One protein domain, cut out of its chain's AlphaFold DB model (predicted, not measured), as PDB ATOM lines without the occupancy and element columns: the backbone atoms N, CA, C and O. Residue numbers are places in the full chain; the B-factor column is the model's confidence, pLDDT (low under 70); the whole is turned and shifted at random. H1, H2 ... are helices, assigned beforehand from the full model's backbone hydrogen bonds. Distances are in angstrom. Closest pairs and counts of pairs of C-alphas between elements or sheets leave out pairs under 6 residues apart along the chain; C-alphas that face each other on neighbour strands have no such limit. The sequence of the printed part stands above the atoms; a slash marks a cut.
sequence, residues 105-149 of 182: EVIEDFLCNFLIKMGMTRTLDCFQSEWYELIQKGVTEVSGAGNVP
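What this domain is: This is residues 105 to 149 of the 182 residues of the protein "Sperm associated antigen 16" of Phyllostomus discolor (pale spear-nosed bat) (UniProt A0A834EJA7). The printed part is a flat, loosely closed ring: a helical hairpin of H1 and the longer H2, side by side and running opposite ways, then a turn into short H3 and an end stretch that folds back toward the start. H2 makes one long side, H1 makes part of the side across from it, and the two helices meet only near the link that joins them. You have 45 residues here, with three named helices in the order H1, H2, H3 and no named strand; the class is all helix. The whole is only just compact, close to loose, with a radius of gyration of the C-alphas of 11.1 A, and it spans 30 by 25 by 7 A.

How they stand to each other: Go along from Glu 105 and you soon enter H1, residues 107 to 117; a tight link of 3 residues leads from it to H2, residues 121 to 136. H1 and H2 are a helical hairpin: they touch, and their closest C-alphas, those of Leu 115 and Leu 124, are 5.9 A apart. Their lines stand at a shallow tilt of 18 degrees, opposite ways. Look at residues 121 to 124 of H2: with these alone it touches H1. Another tight link of 3 residues brings you to H3, residues 140 to 144. H2 and H3 are close but not clearly touching, with the C-alphas of Ile 135 and Val 142 closest at 7.6 A. H1 and H3 are apart. In H1 and H2 each O i to N i+4 pair is within hydrogen-bond range; in H3 it is 0 of 1, while 2 of 2 O i to N i+3 pairs are within range.

Where its parts are: Find C-alpha 107 at (250.878, 332.959, 263.942); from there H1 runs 15.1 A to the C-alpha of Lys 117. H2 begins at C-alpha 121, printed at (261.305, 323.889, 274.984), and runs 22.4 A to the C-alpha of Gln 136. H3 goes from Thr 140 to Gly 144, where C-alpha 144 stands at (250.572, 334.987, 254.120).

The domain as a whole: The two C-alphas farthest apart are those of Gly 119 and Gly 138, at 29.9 A, while the first and last printed C-alphas, of Glu 105 and Pro 149, are 8.2 A apart. Residues 136 to 141 stand free. The printed part has no cut, and both links between helices are tight. Read the B-factor column for the model's confidence: the mean pLDDT of the printed part is 83.7, and residues 140 to 146 are under 70.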
ATOM      1  N   GLU A 105     247.814 338.581 267.113       74.25
ATOM      2  CA  GLU A 105     249.179 338.051 267.119       74.25
ATOM      3  C   GLU A 105     249.495 337.401 265.768       74.25
ATOM      4  O   GLU A 105     248.637 336.775 265.136       74.25
ATOM      5  N   VAL A 106     250.731 337.559 265.302       82.25
ATOM      6  CA  VAL A 106     251.213 336.798 264.148       82.25
ATOM      7  C   VAL A 106     251.260 335.322 264.556       82.25
ATOM      8  O   VAL A 106     251.580 335.005 265.700       82.25
ATOM      9  N   ILE A 107     250.930 334.404 263.642       83.31
ATOM     10  CA  ILE A 107     250.878 332.959 263.942       83.31
ATOM     11  C   ILE A 107     252.189 332.448 264.561       83.31
ATOM     12  O   ILE A 107     252.152 331.622 265.472       83.31
ATOM     13  N   GLU A 108     253.333 332.960 264.099       86.69
ATOM     14  CA  GLU A 108     254.651 332.640 264.662       86.69
ATOM     15  C   GLU A 108     254.745 333.005 266.147       86.69
ATOM     16  O   GLU A 108     255.129 332.161 266.961       86.69
ATOM     17  N   ASP A 109     254.353 334.231 266.502       86.06
ATOM     18  CA  ASP A 109     254.391 334.721 267.879       86.06
ATOM     19  C   ASP A 109     253.455 333.899 268.763       86.06
ATOM     20  O   ASP A 109     253.856 333.457 269.838       86.06
ATOM     21  N   PHE A 110     252.242 333.613 268.284       87.75
ATOM     22  CA  PHE A 110     251.273 332.799 269.013       87.75
ATOM     23  C   PHE A 110     251.821 331.402 269.325       87.75
ATOM     24  O   PHE A 110     251.741 330.939 270.465       87.75
ATOM     25  N   LEU A 111     252.404 330.727 268.330       88.81
ATOM     26  CA  LEU A 111     252.966 329.389 268.508       88.81
ATOM     27  C   LEU A 111     254.189 329.415 269.427       88.81
ATOM     28  O   LEU A 111     254.274 328.592 270.339       88.81
ATOM     29  N   CYS A 112     255.097 330.378 269.253       91.88
ATOM     30  CA  CYS A 112     256.245 330.547 270.144       91.88
ATOM     31  C   CYS A 112     255.790 330.786 271.589       91.88
ATOM     32  O   CYS A 112     256.210 330.070 272.501       91.88
ATOM     33  N   ASN A 113     254.870 331.730 271.798       90.81
ATOM     34  CA  ASN A 113     254.312 332.059 273.107       90.81
ATOM     35  C   ASN A 113     253.613 330.853 273.739       90.81
ATOM     36  O   ASN A 113     253.801 330.580 274.927       90.81
ATOM     37  N   PHE A 114     252.843 330.098 272.955       92.88
ATOM     38  CA  PHE A 114     252.181 328.881 273.408       92.88
ATOM     39  C   PHE A 114     253.191 327.824 273.869       92.88
ATOM     40  O   PHE A 114     253.077 327.305 274.980       92.88
ATOM     41  N   LEU A 115     254.206 327.529 273.053       95.50
ATOM     42  CA  LEU A 115     255.217 326.522 273.373       95.50
ATOM     43  C   LEU A 115     256.042 326.917 274.608       95.50
ATOM     44  O   LEU A 115     256.297 326.068 275.464       95.50
ATOM     45  N   ILE A 116     256.386 328.204 274.749       94.62
ATOM     46  CA  ILE A 116     257.060 328.751 275.935       94.62
ATOM     47  C   ILE A 116     256.171 328.602 277.174       94.62
ATOM     48  O   ILE A 116     256.610 328.053 278.185       94.62
ATOM     49  N   LYS A 117     254.909 329.039 277.095       94.50
ATOM     50  CA  LYS A 117     253.957 328.996 278.217       94.50
ATOM     51  C   LYS A 117     253.688 327.569 278.697       94.50
ATOM     52  O   LYS A 117     253.501 327.352 279.890       94.50
ATOM     53  N   MET A 118     253.693 326.605 277.781       94.06
ATOM     54  CA  MET A 118     253.494 325.186 278.083       94.06
ATOM     55  C   MET A 118     254.793 324.459 278.477       94.06
ATOM     56  O   MET A 118     254.754 323.262 278.758       94.06
ATOM     57  N   GLY A 119     255.944 325.143 278.502       94.88
ATOM     58  CA  GLY A 119     257.239 324.556 278.870       94.88
ATOM     59  C   GLY A 119     257.797 323.558 277.847       94.88
ATOM     60  O   GLY A 119     258.661 322.748 278.180       94.88
ATOM     61  N   MET A 120     257.321 323.595 276.599       96.75
ATOM     62  CA  MET A 120     257.696 322.662 275.531       96.75
ATOM     63  C   MET A 120     258.958 323.120 274.786       96.75
ATOM     64  O   MET A 120     258.948 323.318 273.573       96.75
ATOM     65  N   THR A 121     260.066 323.282 275.510       94.38
ATOM     66  CA  THR A 121     261.305 323.889 274.984       94.38
ATOM     67  C   THR A 121     261.923 323.117 273.821       94.38
ATOM     68  O   THR A 121     262.288 323.717 272.820       94.38
ATOM     69  N   ARG A 122     261.954 321.779 273.878       97.25
ATOM     70  CA  ARG A 122     262.473 320.963 272.762       97.25
ATOM     71  C   ARG A 122     261.646 321.122 271.485       97.25
ATOM     72  O   ARG A 122     262.200 321.142 270.395       97.25
ATOM     73  N   THR A 123     260.324 321.221 271.621       96.62
ATOM     74  CA  THR A 123     259.414 321.428 270.487       96.62
ATOM     75  C   THR A 123     259.575 322.828 269.911       96.62
ATOM     76  O   THR A 123     259.569 322.973 268.694       96.62
ATOM     77  N   LEU A 124     259.765 323.833 270.771       95.94
ATOM     78  CA  LEU A 124     260.084 325.198 270.360       95.94
ATOM     79  C   LEU A 124     261.382 325.248 269.547       95.94
ATOM     80  O   LEU A 124     261.377 325.814 268.459       95.94
ATOM     81  N   ASP A 125     262.449 324.607 270.029       95.38
ATOM     82  CA  ASP A 125     263.751 324.600 269.352       95.38
ATOM     83  C   ASP A 125     263.666 323.958 267.955       95.38
ATOM     84  O   ASP A 125     264.205 324.489 266.979       95.38
ATOM     85  N   CYS A 126     262.956 322.828 267.838       96.25
ATOM     86  CA  CYS A 126     262.700 322.187 266.545       96.25
ATOM     87  C   CYS A 126     261.868 323.091 265.628       96.25
ATOM     88  O   CYS A 126     262.261 323.324 264.487       96.25
ATOM     89  N   PHE A 127     260.763 323.643 266.140       93.00
ATOM     90  CA  PHE A 127     259.870 324.521 265.387       93.00
ATOM     91  C   PHE A 127     260.607 325.742 264.833       93.00
ATOM     92  O   PHE A 127     260.527 326.006 263.639       93.00
ATOM     93  N   GLN A 128     261.373 326.453 265.662       91.94
ATOM     94  CA  GLN A 128     262.132 327.628 265.235       91.94
ATOM     95  C   GLN A 128     263.167 327.274 264.163       91.94
ATOM     96  O   GLN A 128     263.298 327.991 263.173       91.94
ATOM     97  N   SER A 129     263.871 326.151 264.322       92.94
ATOM     98  CA  SER A 129     264.868 325.698 263.345       92.94
ATOM     99  C   SER A 129     264.236 325.420 261.976       92.94
ATOM    100  O   SER A 129     264.716 325.924 260.960       92.94
ATOM    101  N   GLU A 130     263.129 324.672 261.954       91.88
ATOM    102  CA  GLU A 130     262.382 324.363 260.729       91.88
ATOM    103  C   GLU A 130     261.774 325.624 260.103       91.88
ATOM    104  O   GLU A 130     261.851 325.817 258.889       91.88
ATOM    105  N   TRP A 131     261.217 326.513 260.926       86.88
ATOM    106  CA  TRP A 131     260.608 327.767 260.493       86.88
ATOM    107  C   TRP A 131     261.623 328.699 259.826       86.88
ATOM    108  O   TRP A 131     261.399 329.165 258.707       86.88
ATOM    109  N   TYR A 132     262.790 328.908 260.446       86.94
ATOM    110  CA  TYR A 132     263.860 329.714 259.855       86.94
ATOM    111  C   TYR A 132     264.442 329.085 258.589       86.94
ATOM    112  O   TYR A 132     264.800 329.814 257.661       86.94
ATOM    113  N   GLU A 133     264.539 327.756 258.517       90.62
ATOM    114  CA  GLU A 133     264.948 327.057 257.297       90.62
ATOM    115  C   GLU A 133     263.932 327.283 256.164       90.62
ATOM    116  O   GLU A 133     264.317 327.540 255.019       90.62
ATOM    117  N   LEU A 134     262.636 327.247 256.482       85.75
ATOM    118  CA  LEU A 134     261.543 327.460 255.533       85.75
ATOM    119  C   LEU A 134     261.529 328.898 254.990       85.75
ATOM    120  O   LEU A 134     261.387 329.101 253.779       85.75
ATOM    121  N   ILE A 135     261.779 329.883 255.862       81.88
ATOM    122  CA  ILE A 135     261.960 331.294 255.491       81.88
ATOM    123  C   ILE A 135     263.170 331.456 254.561       81.88
ATOM    124  O   ILE A 135     263.059 332.076 253.503       81.88
ATOM    125  N   GLN A 136     264.323 330.879 254.917       84.00
ATOM    126  CA  GLN A 136     265.560 330.994 254.132       84.00
ATOM    127  C   GLN A 136     265.443 330.372 252.740       84.00
ATOM    128  O   GLN A 136     266.007 330.892 251.778       84.00
ATOM    129  N   LYS A 137     264.686 329.278 252.612       87.31
ATOM    130  CA  LYS A 137     264.396 328.638 251.322       87.31
ATOM    131  C   LYS A 137     263.443 329.447 250.440       87.31
ATOM    132  O   LYS A 137     263.207 329.051 249.301       87.31
ATOM    133  N   GLY A 138     262.904 330.565 250.933       70.75
ATOM    134  CA  GLY A 138     261.998 331.417 250.172       70.75
ATOM    135  C   GLY A 138     260.648 330.758 249.902       70.75
ATOM    136  O   GLY A 138     259.999 331.099 248.915       70.75
ATOM    137  N   VAL A 139     260.209 329.826 250.759       70.19
ATOM    138  CA  VAL A 139     258.827 329.325 250.750       70.19
ATOM    139  C   VAL A 139     257.956 330.418 251.383       70.19
ATOM    140  O   VAL A 139     257.603 330.391 252.556       70.19
ATOM    141  N   THR A 140     257.716 331.472 250.607       55.84
ATOM    142  CA  THR A 140     257.232 332.790 251.043       55.84
ATOM    143  C   THR A 140     255.759 332.846 251.445       55.84
ATOM    144  O   THR A 140     255.319 333.875 251.957       55.84
ATOM    145  N   GLU A 141     254.989 331.769 251.283       58.22
ATOM    146  CA  GLU A 141     253.572 331.760 251.686       58.22
ATOM    147  C   GLU A 141     253.361 331.765 253.202       58.22
ATOM    148  O   GLU A 141     252.267 332.078 253.666       58.22
ATOM    149  N   VAL A 142     254.407 331.537 253.995       56.69
ATOM    150  CA  VAL A 142     254.337 331.663 255.456       56.69
ATOM    151  C   VAL A 142     254.047 333.103 255.894       56.69
ATOM    152  O   VAL A 142     253.314 333.317 256.852       56.69
ATOM    153  N   SER A 143     254.518 334.102 255.140       53.38
ATOM    154  CA  SER A 143     254.186 335.516 255.383       53.38
ATOM    155  C   SER A 143     252.713 335.846 255.066       53.38
ATOM    156  O   SER A 143     252.211 336.904 255.435       53.38
ATOM    157  N   GLY A 144     252.014 334.942 254.366       54.97
ATOM    158  CA  GLY A 144     250.572 334.987 254.120       54.97
ATOM    159  C   GLY A 144     249.749 334.211 255.153       54.97
ATOM    160  O   GLY A 144     248.518 334.247 255.093       54.97
ATOM    161  N   ALA A 145     250.398 333.530 256.104       61.56
ATOM    162  CA  ALA A 145     249.742 332.983 257.279       61.56
ATOM    163  C   ALA A 145     249.313 334.184 258.136       61.56
ATOM    164  O   ALA A 145     250.085 334.718 258.929       61.56
ATOM    165  N   GLY A 146     248.111 334.695 257.853       67.44
ATOM    166  CA  GLY A 146     247.570 335.910 258.453       67.44
ATOM    167  C   GLY A 146     247.542 335.858 259.978       67.44
ATOM    168  O   GLY A 146     247.830 334.845 260.602       67.44
ATOM    169  N   ASN A 147     247.192 336.971 260.605       78.88
ATOM    170  CA  ASN A 147     247.143 337.033 262.058       78.88
ATOM    171  C   ASN A 147     246.158 336.006 262.637       78.88
ATOM    172  O   ASN A 147     245.153 335.680 262.002       78.88
ATOM    173  N   VAL A 148     246.428 335.529 263.854       77.62
ATOM    174  CA  VAL A 148     245.524 334.635 264.582       77.62
ATOM    175  C   VAL A 148     244.203 335.376 264.808       77.62
ATOM    176  O   VAL A 148     244.198 336.392 265.509       77.62
ATOM    177  N   PRO A 149     243.082 334.920 264.217       77.88
ATOM    178  CA  PRO A 149     241.794 335.557 264.444       77.88
ATOM    179  C   PRO A 149     241.381 335.372 265.900       77.88
ATOM    180  O   PRO A 149     241.508 334.274 266.449       77.88
TER     181      PRO A 149